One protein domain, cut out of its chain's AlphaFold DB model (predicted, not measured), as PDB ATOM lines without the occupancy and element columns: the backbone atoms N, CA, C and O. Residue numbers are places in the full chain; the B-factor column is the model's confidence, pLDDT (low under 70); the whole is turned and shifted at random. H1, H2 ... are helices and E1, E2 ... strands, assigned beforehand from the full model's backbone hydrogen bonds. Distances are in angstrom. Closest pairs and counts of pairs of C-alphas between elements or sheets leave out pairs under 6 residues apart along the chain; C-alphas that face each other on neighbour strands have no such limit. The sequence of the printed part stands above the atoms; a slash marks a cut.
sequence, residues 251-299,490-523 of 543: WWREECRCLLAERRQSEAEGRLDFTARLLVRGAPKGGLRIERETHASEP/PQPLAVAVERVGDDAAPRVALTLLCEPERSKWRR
ATOM      1  N   TRP A 251      -5.200 -46.270 119.825       89.75
ATOM      2  CA  TRP A 251      -5.594 -45.492 121.014       89.75
ATOM      3  C   TRP A 251      -6.411 -44.232 120.672       89.75
ATOM      4  O   TRP A 251      -7.418 -43.945 121.312       89.75
ATOM      5  N   TRP A 252      -6.031 -43.531 119.602       92.19
ATOM      6  CA  TRP A 252      -6.621 -42.263 119.173       92.19
ATOM      7  C   TRP A 252      -8.036 -42.398 118.594       92.19
ATOM      8  O   TRP A 252      -8.772 -41.413 118.555       92.19
ATOM      9  N   ARG A 253      -8.435 -43.580 118.099       92.00
ATOM     10  CA  ARG A 253      -9.733 -43.750 117.416       92.00
ATOM     11  C   ARG A 253     -10.897 -43.550 118.371       92.00
ATOM     12  O   ARG A 253     -11.877 -42.892 118.026       92.00
ATOM     13  N   GLU A 254     -10.777 -44.135 119.554       89.88
ATOM     14  CA  GLU A 254     -11.786 -44.047 120.601       89.88
ATOM     15  C   GLU A 254     -11.897 -42.614 121.128       89.88
ATOM     16  O   GLU A 254     -12.997 -42.059 121.122       89.88
ATOM     17  N   GLU A 255     -10.760 -41.977 121.425       92.19
ATOM     18  CA  GLU A 255     -10.692 -40.572 121.843       92.19
ATOM     19  C   GLU A 255     -11.319 -39.633 120.810       92.19
ATOM     20  O   GLU A 255     -12.204 -38.839 121.132       92.19
ATOM     21  N   CYS A 256     -10.938 -39.768 119.536       94.12
ATOM     22  CA  CYS A 256     -11.503 -38.956 118.465       94.12
ATOM     23  C   CYS A 256     -13.011 -39.171 118.301       94.12
ATOM     24  O   CYS A 256     -13.742 -38.206 118.075       94.12
ATOM     25  N   ARG A 257     -13.504 -40.411 118.417       92.31
ATOM     26  CA  ARG A 257     -14.941 -40.705 118.320       92.31
ATOM     27  C   ARG A 257     -15.723 -40.029 119.449       92.31
ATOM     28  O   ARG A 257     -16.769 -39.440 119.173       92.31
ATOM     29  N   CYS A 258     -15.214 -40.091 120.679       92.88
ATOM     30  CA  CYS A 258     -15.820 -39.450 121.846       92.88
ATOM     31  C   CYS A 258     -15.781 -37.920 121.730       92.88
ATOM     32  O   CYS A 258     -16.824 -37.280 121.831       92.88
ATOM     33  N   LEU A 259     -14.625 -37.337 121.402       94.88
ATOM     34  CA  LEU A 259     -14.461 -35.890 121.226       94.88
ATOM     35  C   LEU A 259     -15.345 -35.317 120.111       94.88
ATOM     36  O   LEU A 259     -15.960 -34.269 120.279       94.88
ATOM     37  N   LEU A 260     -15.467 -36.015 118.980       92.81
ATOM     38  CA  LEU A 260     -16.368 -35.602 117.899       92.81
ATOM     39  C   LEU A 260     -17.851 -35.742 118.276       92.81
ATOM     40  O   LEU A 260     -18.696 -35.054 117.702       92.81
ATOM     41  N   ALA A 261     -18.211 -36.657 119.178       91.88
ATOM     42  CA  ALA A 261     -19.572 -36.740 119.708       91.88
ATOM     43  C   ALA A 261     -19.860 -35.578 120.671       91.88
ATOM     44  O   ALA A 261     -20.879 -34.910 120.515       91.88
ATOM     45  N   GLU A 262     -18.929 -35.289 121.575       93.75
ATOM     46  CA  GLU A 262     -19.022 -34.207 122.560       93.75
ATOM     47  C   GLU A 262     -19.058 -32.819 121.902       93.75
ATOM     48  O   GLU A 262     -19.897 -31.986 122.247       93.75
ATOM     49  N   ARG A 263     -18.236 -32.605 120.864       93.56
ATOM     50  CA  ARG A 263     -18.297 -31.408 120.016       93.56
ATOM     51  C   ARG A 263     -19.679 -31.232 119.393       93.56
ATOM     52  O   ARG A 263     -20.249 -30.154 119.472       93.56
ATOM     53  N   ARG A 264     -20.228 -32.288 118.779       90.62
ATOM     54  CA  ARG A 264     -21.551 -32.230 118.128       90.62
ATOM     55  C   ARG A 264     -22.664 -31.916 119.120       90.62
ATOM     56  O   ARG A 264     -23.601 -31.213 118.760       90.62
ATOM     57  N   GLN A 265     -22.576 -32.448 120.336       92.19
ATOM     58  CA  GLN A 265     -23.520 -32.120 121.397       92.19
ATOM     59  C   GLN A 265     -23.386 -30.650 121.822       92.19
ATOM     60  O   GLN A 265     -24.388 -29.946 121.866       92.19
ATOM     61  N   SER A 266     -22.159 -30.170 122.040       94.25
ATOM     62  CA  SER A 266     -21.888 -28.772 122.405       94.25
ATOM     63  C   SER A 266     -22.379 -27.786 121.338       94.25
ATOM     64  O   SER A 266     -23.064 -26.818 121.660       94.25
ATOM     65  N   GLU A 267     -22.111 -28.068 120.059       92.06
ATOM     66  CA  GLU A 267     -22.604 -27.275 118.925       92.06
ATOM     67  C   GLU A 267     -24.141 -27.277 118.852       92.06
ATOM     68  O   GLU A 267     -24.748 -26.242 118.587       92.06
ATOM     69  N   ALA A 268     -24.795 -28.413 119.128       91.62
ATOM     70  CA  ALA A 268     -26.258 -28.501 119.156       91.62
ATOM     71  C   ALA A 268     -26.885 -27.700 120.314       91.62
ATOM     72  O   ALA A 268     -28.024 -27.242 120.200       91.62
ATOM     73  N   GLU A 269     -26.143 -27.521 121.407       93.94
ATOM     74  CA  GLU A 269     -26.503 -26.681 122.555       93.94
ATOM     75  C   GLU A 269     -26.183 -25.190 122.326       93.94
ATOM     76  O   GLU A 269     -26.527 -24.358 123.162       93.94
ATOM     77  N   GLY A 270     -25.576 -24.827 121.191       93.31
ATOM     78  CA  GLY A 270     -25.234 -23.444 120.848       93.31
ATOM     79  C   GLY A 270     -23.839 -22.995 121.283       93.31
ATOM     80  O   GLY A 270     -23.527 -21.810 121.186       93.31
ATOM     81  N   ARG A 271     -22.995 -23.897 121.791       93.62
ATOM     82  CA  ARG A 271     -21.640 -23.572 122.262       93.62
ATOM     83  C   ARG A 271     -20.655 -23.639 121.094       93.62
ATOM     84  O   ARG A 271     -20.482 -24.699 120.493       93.62
ATOM     85  N   LEU A 272     -20.033 -22.512 120.752       85.25
ATOM     86  CA  LEU A 272     -19.279 -22.352 119.500       85.25
ATOM     87  C   LEU A 272     -17.797 -22.650 119.641       85.25
ATOM     88  O   LEU A 272     -17.190 -23.173 118.708       85.25
ATOM     89  N   ASP A 273     -17.229 -22.350 120.803       88.56
ATOM     90  CA  ASP A 273     -15.800 -22.508 121.026       88.56
ATOM     91  C   ASP A 273     -15.564 -23.790 121.823       88.56
ATOM     92  O   ASP A 273     -15.310 -23.772 123.026       88.56
ATOM     93  N   PHE A 274     -15.717 -24.925 121.134       91.94
ATOM     94  CA  PHE A 274     -15.347 -26.235 121.659       91.94
ATOM     95  C   PHE A 274     -13.863 -26.493 121.393       91.94
ATOM     96  O   PHE A 274     -13.434 -26.656 120.248       91.94
ATOM     97  N   THR A 275     -13.085 -26.574 122.464       92.50
ATOM     98  CA  THR A 275     -11.665 -26.917 122.425       92.50
ATOM     99  C   THR A 275     -11.423 -28.186 123.228       92.50
ATOM    100  O   THR A 275     -12.079 -28.441 124.236       92.50
ATOM    101  N   ALA A 276     -10.487 -29.002 122.753       93.81
ATOM    102  CA  ALA A 276     -10.121 -30.252 123.396       93.81
ATOM    103  C   ALA A 276      -8.602 -30.367 123.484       93.81
ATOM    104  O   ALA A 276      -7.887 -30.096 122.509       93.81
ATOM    105  N   ARG A 277      -8.130 -30.805 124.649       93.94
ATOM    106  CA  ARG A 277      -6.734 -31.106 124.938       93.94
ATOM    107  C   ARG A 277      -6.615 -32.527 125.474       93.94
ATOM    108  O   ARG A 277      -7.473 -33.004 126.214       93.94
ATOM    109  N   LEU A 278      -5.547 -33.203 125.080       93.81
ATOM    110  CA  LEU A 278      -5.152 -34.508 125.589       93.81
ATOM    111  C   LEU A 278      -3.831 -34.339 126.330       93.81
ATOM    112  O   LEU A 278      -2.797 -34.089 125.710       93.81
ATOM    113  N   LEU A 279      -3.879 -34.467 127.650       92.06
ATOM    114  CA  LEU A 279      -2.722 -34.404 128.524       92.06
ATOM    115  C   LEU A 279      -2.110 -35.794 128.657       92.06
ATOM    116  O   LEU A 279      -2.725 -36.720 129.186       92.06
ATOM    117  N   VAL A 280      -0.878 -35.940 128.189       90.50
ATOM    118  CA  VAL A 280      -0.117 -37.184 128.265       90.50
ATOM    119  C   VAL A 280       0.802 -37.116 129.481       90.50
ATOM    120  O   VAL A 280       1.752 -36.331 129.510       90.50
ATOM    121  N   ARG A 281       0.513 -37.943 130.490       88.19
ATOM    122  CA  ARG A 281       1.257 -38.043 131.754       88.19
ATOM    123  C   ARG A 281       1.949 -39.397 131.882       88.19
ATOM    124  O   ARG A 281       1.427 -40.414 131.427       88.19
ATOM    125  N   GLY A 282       3.103 -39.420 132.543       81.56
ATOM    126  CA  GLY A 282       3.751 -40.669 132.950       81.56
ATOM    127  C   GLY A 282       2.927 -41.400 134.013       81.56
ATOM    128  O   GLY A 282       2.399 -40.777 134.934       81.56
ATOM    129  N   ALA A 283       2.792 -42.721 133.893       72.25
ATOM    130  CA  ALA A 283       2.125 -43.546 134.894       72.25
ATOM    131  C   ALA A 283       3.132 -44.073 135.944       72.25
ATOM    132  O   ALA A 283       4.225 -44.499 135.568       72.25
ATOM    133  N   PRO A 284       2.761 -44.162 137.241       61.56
ATOM    134  CA  PRO A 284       3.663 -44.615 138.310       61.56
ATOM    135  C   PRO A 284       4.215 -46.041 138.145       61.56
ATOM    136  O   PRO A 284       5.239 -46.376 138.728       61.56
ATOM    137  N   LYS A 285       3.529 -46.902 137.379       61.94
ATOM    138  CA  LYS A 285       3.891 -48.317 137.163       61.94
ATOM    139  C   LYS A 285       4.592 -48.572 135.819       61.94
ATOM    140  O   LYS A 285       4.681 -49.717 135.391       61.94
ATOM    141  N   GLY A 286       5.062 -47.515 135.152       65.44
ATOM    142  CA  GLY A 286       5.488 -47.571 133.755       65.44
ATOM    143  C   GLY A 286       4.287 -47.489 132.807       65.44
ATOM    144  O   GLY A 286       3.220 -48.039 133.078       65.44
ATOM    145  N   GLY A 287       4.444 -46.745 131.713       75.12
ATOM    146  CA  GLY A 287       3.383 -46.464 130.742       75.12
ATOM    147  C   GLY A 287       2.909 -45.010 130.765       75.12
ATOM    148  O   GLY A 287       3.416 -44.179 131.520       75.12
ATOM    149  N   LEU A 288       1.936 -44.704 129.908       82.31
ATOM    150  CA  LEU A 288       1.352 -43.373 129.769       82.31
ATOM    151  C   LEU A 288      -0.130 -43.389 130.133       82.31
ATOM    152  O   LEU A 288      -0.857 -44.323 129.798       82.31
ATOM    153  N   ARG A 289      -0.582 -42.320 130.785       87.00
ATOM    154  CA  ARG A 289      -1.997 -42.009 130.978       87.00
ATOM    155  C   ARG A 289      -2.347 -40.804 130.117       87.00
ATOM    156  O   ARG A 289      -1.644 -39.798 130.156       87.00
ATOM    157  N   ILE A 290      -3.429 -40.921 129.357       88.81
ATOM    158  CA  ILE A 290      -3.976 -39.831 128.553       88.81
ATOM    159  C   ILE A 290      -5.219 -39.328 129.276       88.81
ATOM    160  O   ILE A 290      -6.173 -40.077 129.468       88.81
ATOM    161  N   GLU A 291      -5.173 -38.083 129.728       90.88
ATOM    162  CA  GLU A 291      -6.304 -37.390 130.334       90.88
ATOM    163  C   GLU A 291      -6.872 -36.403 129.321       90.88
ATOM    164  O   GLU A 291      -6.136 -35.744 128.590       90.88
ATOM    165  N   ARG A 292      -8.195 -36.324 129.248       93.88
ATOM    166  CA  ARG A 292      -8.895 -35.468 128.299       93.88
ATOM    167  C   ARG A 292      -9.477 -34.279 129.037       93.88
ATOM    168  O   ARG A 292     -10.248 -34.461 129.974       93.88
ATOM    169  N   GLU A 293      -9.169 -33.090 128.545       93.62
ATOM    170  CA  GLU A 293      -9.758 -31.838 129.000       93.62
ATOM    171  C   GLU A 293     -10.509 -31.195 127.842       93.62
ATOM    172  O   GLU A 293      -9.971 -31.020 126.745       93.62
ATOM    173  N   THR A 294     -11.769 -30.858 128.073       94.75
ATOM    174  CA  THR A 294     -12.609 -30.162 127.104       94.75
ATOM    175  C   THR A 294     -13.090 -28.860 127.712       94.75
ATOM    176  O   THR A 294     -13.389 -28.769 128.901       94.75
ATOM    177  N   HIS A 295     -13.133 -27.824 126.887       94.06
ATOM    178  CA  HIS A 295     -13.672 -26.530 127.260       94.06
ATOM    179  C   HIS A 295     -14.623 -26.084 126.161       94.06
ATOM    180  O   HIS A 295     -14.262 -26.092 124.983       94.06
ATOM    181  N   ALA A 296     -15.829 -25.695 126.555       93.12
ATOM    182  CA  ALA A 296     -16.848 -25.176 125.665       93.12
ATOM    183  C   ALA A 296     -17.263 -23.782 126.136       93.12
ATOM    184  O   ALA A 296     -17.333 -23.531 127.338       93.12
ATOM    185  N   SER A 297     -17.541 -22.885 125.194       91.00
ATOM    186  CA  SER A 297     -18.099 -21.570 125.513       91.00
ATOM    187  C   SER A 297     -19.489 -21.680 126.144       91.00
ATOM    188  O   SER A 297     -20.173 -22.697 126.027       91.00
ATOM    189  N   GLU A 298     -19.964 -20.574 126.709       92.94
ATOM    190  CA  GLU A 298     -21.391 -20.391 126.969       92.94
ATOM    191  C   GLU A 298     -22.214 -20.519 125.666       92.94
ATOM    192  O   GLU A 298     -21.679 -20.317 124.563       92.94
ATOM    193  N   PRO A 299     -23.500 -20.911 125.756       95.19
ATOM    194  CA  PRO A 299     -24.333 -21.143 124.587       95.19
ATOM    195  C   PRO A 299     -24.798 -19.824 123.966       95.19
ATOM    196  O   PRO A 299     -25.341 -18.952 124.641       95.19
ATOM    197  N   PRO A 490     -18.328 -32.730 107.255       66.88
ATOM    198  CA  PRO A 490     -17.980 -32.366 108.618       66.88
ATOM    199  C   PRO A 490     -16.490 -32.025 108.699       66.88
ATOM    200  O   PRO A 490     -15.642 -32.776 108.211       66.88
ATOM    201  N   GLN A 491     -16.181 -30.882 109.309       77.88
ATOM    202  CA  GLN A 491     -14.808 -30.413 109.461       77.88
ATOM    203  C   GLN A 491     -14.048 -31.278 110.483       77.88
ATOM    204  O   GLN A 491     -14.650 -31.757 111.452       77.88
ATOM    205  N   PRO A 492     -12.736 -31.502 110.292       87.19
ATOM    206  CA  PRO A 492     -11.930 -32.199 111.285       87.19
ATOM    207  C   PRO A 492     -11.858 -31.386 112.584       87.19
ATOM    208  O   PRO A 492     -11.905 -30.156 112.576       87.19
ATOM    209  N   LEU A 493     -11.720 -32.080 113.711       91.38
ATOM    210  CA  LEU A 493     -11.412 -31.456 114.995       91.38
ATOM    211  C   LEU A 493      -9.902 -31.545 115.235       91.38
ATOM    212  O   LEU A 493      -9.353 -32.643 115.305       91.38
ATOM    213  N   ALA A 494      -9.240 -30.396 115.347       92.81
ATOM    214  CA  ALA A 494      -7.856 -30.316 115.792       92.81
ATOM    215  C   ALA A 494      -7.819 -30.363 117.324       92.81
ATOM    216  O   ALA A 494      -8.383 -29.498 117.989       92.81
ATOM    217  N   VAL A 495      -7.180 -31.391 117.874       94.88
ATOM    218  CA  VAL A 495      -7.052 -31.625 119.315       94.88
ATOM    219  C   VAL A 495      -5.600 -31.388 119.701       94.88
ATOM    220  O   VAL A 495      -4.703 -31.969 119.086       94.88
ATOM    221  N   ALA A 496      -5.350 -30.536 120.692       93.56
ATOM    222  CA  ALA A 496      -3.994 -30.352 121.196       93.56
ATOM    223  C   ALA A 496      -3.588 -31.585 122.012       93.56
ATOM    224  O   ALA A 496      -4.363 -32.070 122.831       93.56
ATOM    225  N   VAL A 497      -2.390 -32.108 121.779       93.69
ATOM    226  CA  VAL A 497      -1.812 -33.203 122.563       93.69
ATOM    227  C   VAL A 497      -0.585 -32.654 123.257       93.69
ATOM    228  O   VAL A 497       0.381 -32.285 122.592       93.69
ATOM    229  N   GLU A 498      -0.634 -32.579 124.578       91.50
ATOM    230  CA  GLU A 498       0.396 -31.948 125.391       91.50
ATOM    231  C   GLU A 498       1.013 -32.973 126.328       91.50
ATOM    232  O   GLU A 498       0.315 -33.641 127.093       91.50
ATOM    233  N   ARG A 499       2.341 -33.097 126.296       88.06
ATOM    234  CA  ARG A 499       3.042 -33.892 127.301       88.06
ATOM    235  C   ARG A 499       3.306 -33.044 128.535       88.06
ATOM    236  O   ARG A 499       4.002 -32.029 128.458       88.06
ATOM    237  N   VAL A 500       2.809 -33.511 129.675       83.81
ATOM    238  CA  VAL A 500       3.058 -32.895 130.977       83.81
ATOM    239  C   VAL A 500       4.316 -33.533 131.564       83.81
ATOM    240  O   VAL A 500       4.400 -34.756 131.695       83.81
ATOM    241  N   GLY A 501       5.333 -32.712 131.831       72.75
ATOM    242  CA  GLY A 501       6.539 -33.153 132.532       72.75
ATOM    243  C   GLY A 501       6.328 -33.258 134.043       72.75
ATOM    244  O   GLY A 501       5.272 -32.890 134.549       72.75
ATOM    245  N   ASP A 502       7.361 -33.700 134.762       65.00
ATOM    246  CA  ASP A 502       7.332 -33.793 136.231       65.00
ATOM    247  C   ASP A 502       7.086 -32.425 136.905       65.00
ATOM    248  O   ASP A 502       6.476 -32.357 137.967       65.00
ATOM    249  N   ASP A 503       7.455 -31.326 136.236       64.00
ATOM    250  CA  ASP A 503       7.289 -29.940 136.708       64.00
ATOM    251  C   ASP A 503       5.901 -29.330 136.402       64.00
ATOM    252  O   ASP A 503       5.751 -28.111 136.374       64.00
ATOM    253  N   ALA A 504       4.891 -30.158 136.100       60.62
ATOM    254  CA  ALA A 504       3.502 -29.791 135.764       60.62
ATOM    255  C   ALA A 504       3.290 -28.832 134.564       60.62
ATOM    256  O   ALA A 504       2.150 -28.619 134.153       60.62
ATOM    257  N   ALA A 505       4.349 -28.303 133.945       60.06
ATOM    258  CA  ALA A 505       4.263 -27.483 132.738       60.06
ATOM    259  C   ALA A 505       4.239 -28.346 131.455       60.06
ATOM    260  O   ALA A 505       5.019 -29.307 131.337       60.06
ATOM    261  N   PRO A 506       3.385 -28.016 130.466       62.09
ATOM    262  CA  PRO A 506       3.374 -28.695 129.175       62.09
ATOM    263  C   PRO A 506       4.667 -28.396 128.406       62.09
ATOM    264  O   PRO A 506       5.077 -27.243 128.276       62.09
ATOM    265  N   ARG A 507       5.338 -29.441 127.905       68.56
ATOM    266  CA  ARG A 507       6.668 -29.308 127.271       68.56
ATOM    267  C   ARG A 507       6.621 -29.235 125.743       68.56
ATOM    268  O   ARG A 507       7.472 -28.588 125.140       68.56
ATOM    269  N   VAL A 508       5.657 -29.906 125.113       71.88
ATOM    270  CA  VAL A 508       5.489 -29.960 123.651       71.88
ATOM    271  C   VAL A 508       4.002 -30.096 123.338       71.88
ATOM    272  O   VAL A 508       3.343 -30.960 123.915       71.88
ATOM    273  N   ALA A 509       3.493 -29.260 122.428       79.69
ATOM    274  CA  ALA A 509       2.117 -29.314 121.942       79.69
ATOM    275  C   ALA A 509       2.086 -29.834 120.497       79.69
ATOM    276  O   ALA A 509       2.554 -29.178 119.563       79.69
ATOM    277  N   LEU A 510       1.520 -31.024 120.312       92.38
ATOM    278  CA  LEU A 510       1.203 -31.603 119.009       92.38
ATOM    279  C   LEU A 510      -0.266 -31.369 118.662       92.38
ATOM    280  O   LEU A 510      -1.090 -31.050 119.513       92.38
ATOM    281  N   THR A 511      -0.613 -31.563 117.392       94.12
ATOM    282  CA  THR A 511      -2.009 -31.551 116.945       94.12
ATOM    283  C   THR A 511      -2.414 -32.950 116.514       94.12
ATOM    284  O   THR A 511      -1.848 -33.486 115.565       94.12
ATOM    285  N   LEU A 512      -3.425 -33.524 117.157       95.06
ATOM    286  CA  LEU A 512      -4.130 -34.708 116.687       95.06
ATOM    287  C   LEU A 512      -5.346 -34.265 115.867       95.06
ATOM    288  O   LEU A 512      -6.251 -33.612 116.377       95.06
ATOM    289  N   LEU A 513      -5.380 -34.623 114.584       94.19
ATOM    290  CA  LEU A 513      -6.526 -34.340 113.720       94.19
ATOM    291  C   LEU A 513      -7.536 -35.483 113.816       94.19
ATOM    292  O   LEU A 513      -7.286 -36.581 113.313       94.19
ATOM    293  N   CYS A 514      -8.689 -35.228 114.421       93.56
ATOM    294  CA  CYS A 514      -9.807 -36.158 114.467       93.56
ATOM    295  C   CYS A 514     -10.705 -35.951 113.242       93.56
ATOM    296  O   CYS A 514     -11.502 -35.013 113.182       93.56
ATOM    297  N   GLU A 515     -10.561 -36.829 112.247       88.50
ATOM    298  CA  GLU A 515     -11.433 -36.851 111.072       88.50
ATOM    299  C   GLU A 515     -12.712 -37.657 111.386       88.50
ATOM    300  O   GLU A 515     -12.619 -38.787 111.875       88.50
ATOM    301  N   PRO A 516     -13.909 -37.126 111.093       81.12
ATOM    302  CA  PRO A 516     -15.160 -37.860 111.245       81.12
ATOM    303  C   PRO A 516     -15.199 -39.089 110.331       81.12
ATOM    304  O   PRO A 516     -14.780 -39.043 109.170       81.12
ATOM    305  N   GLU A 517     -15.737 -40.202 110.840       71.06
ATOM    306  CA  GLU A 517     -15.845 -41.430 110.057       71.06
ATOM    307  C   GLU A 517     -16.679 -41.198 108.794       71.06
ATOM    308  O   GLU A 517     -17.849 -40.805 108.831       71.06
ATOM    309  N   ARG A 518     -16.078 -41.476 107.633       65.44
ATOM    310  CA  ARG A 518     -16.797 -41.423 106.361       65.44
ATOM    311  C   ARG A 518     -17.879 -42.499 106.374       65.44
ATOM    312  O   ARG A 518     -17.574 -43.686 106.452       65.44
ATOM    313  N   SER A 519     -19.140 -42.087 106.245       65.00
ATOM    314  CA  SER A 519     -20.274 -43.015 106.186       65.00
ATOM    315  C   SER A 519     -20.045 -44.100 105.125       65.00
ATOM    316  O   SER A 519     -19.885 -43.792 103.940       65.00
ATOM    317  N   LYS A 520     -20.083 -45.376 105.534       64.12
ATOM    318  CA  LYS A 520     -19.999 -46.542 104.630       64.12
ATOM    319  C   LYS A 520     -21.095 -46.504 103.553       64.12
ATOM    320  O   LYS A 520     -20.875 -46.906 102.413       64.12
ATOM    321  N   TRP A 521     -22.239 -45.905 103.887       64.00
ATOM    322  CA  TRP A 521     -23.382 -45.709 102.998       64.00
ATOM    323  C   TRP A 521     -23.200 -44.583 101.985       64.00
ATOM    324  O   TRP A 521     -24.063 -44.423 101.132       64.00
ATOM    325  N   ARG A 522     -22.113 -43.798 102.019       63.41
ATOM    326  CA  ARG A 522     -21.888 -42.737 101.022       63.41
ATOM    327  C   ARG A 522     -21.812 -43.321  99.613       63.41
ATOM    328  O   ARG A 522     -22.510 -42.821  98.742       63.41
ATOM    329  N   ARG A 523     -21.052 -44.413  99.422       64.12
ATOM    330  CA  ARG A 523     -20.953 -45.111  98.125       64.12
ATOM    331  C   ARG A 523     -22.302 -45.684  97.703       64.12
ATOM    332  O   ARG A 523     -22.737 -45.412  96.591       64.12
TER     333      ARG A 523
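What this domain is: This is residues 251 to 299 and 490 to 523 of the 543 residues of an uncharacterized protein of Bryobacterales bacterium (UniProt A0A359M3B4). One strongly twisted sheet, made of two hairpins side by side, has a single helix, H1, over one face and no named helix over the other. H1 packs near the end of the sheet where E1 and E3 begin and E4 ends. The 83 printed residues hold one named helix and four named strands, in the order H1 E1 E2 E3 E4; the mixed sheet runs E2 E1 E3 E4. The class is mixed, helices and strands; the whole is loose, with a radius of gyration of the C-alphas of 14.7 A and spans of 45 by 34 by 19 A.

How they stand to each other: H1, residues 251 to 268, is on the sheet at a height of 8.6 A, an arrangement of two layers, helix on one face of a sheet. In H1, 13 of 14 O i to N i+4 pairs are within hydrogen-bond range. E1, residues 275 to 282, and E2, residues 288 to 295, form an antiparallel hairpin, with N 277 and O 293 2.8 A apart. E3, residues 493 to 500, is parallel to E1, with N 278 and O 496 2.8 A apart. E4, residues 506 to 514, forms a hairpin with E3, with N 495 and O 512 2.8 A apart. The closest C-alphas of H1 and E4 are those of Cys 256 and Cys 514, 5.2 A apart. H1 and E2 are near each other; E2 and E4, the edge strands, are apart.

Where its parts are: H1 is 26.8 A long from C-alpha 251 at (-5.594, -45.492, 121.014). E1 measures 23.2 A, E2 22.7 A and E3 21.6 A. E4 measures 21.1 A and ends with C-alpha 514 at (-9.807, -36.158, 114.467).

The domain as a whole: The C-alphas of Asp 503 and Arg 523, the two farthest apart, are 50.2 A apart. Residues 300 to 489 are not printed, and C-alphas 299 and 490 are 20.5 A apart across this cut. Of the links printed whole, none is long. The model's pLDDT is under 70 at residues 284 to 286, 490, 502 to 507 and 518 to 523.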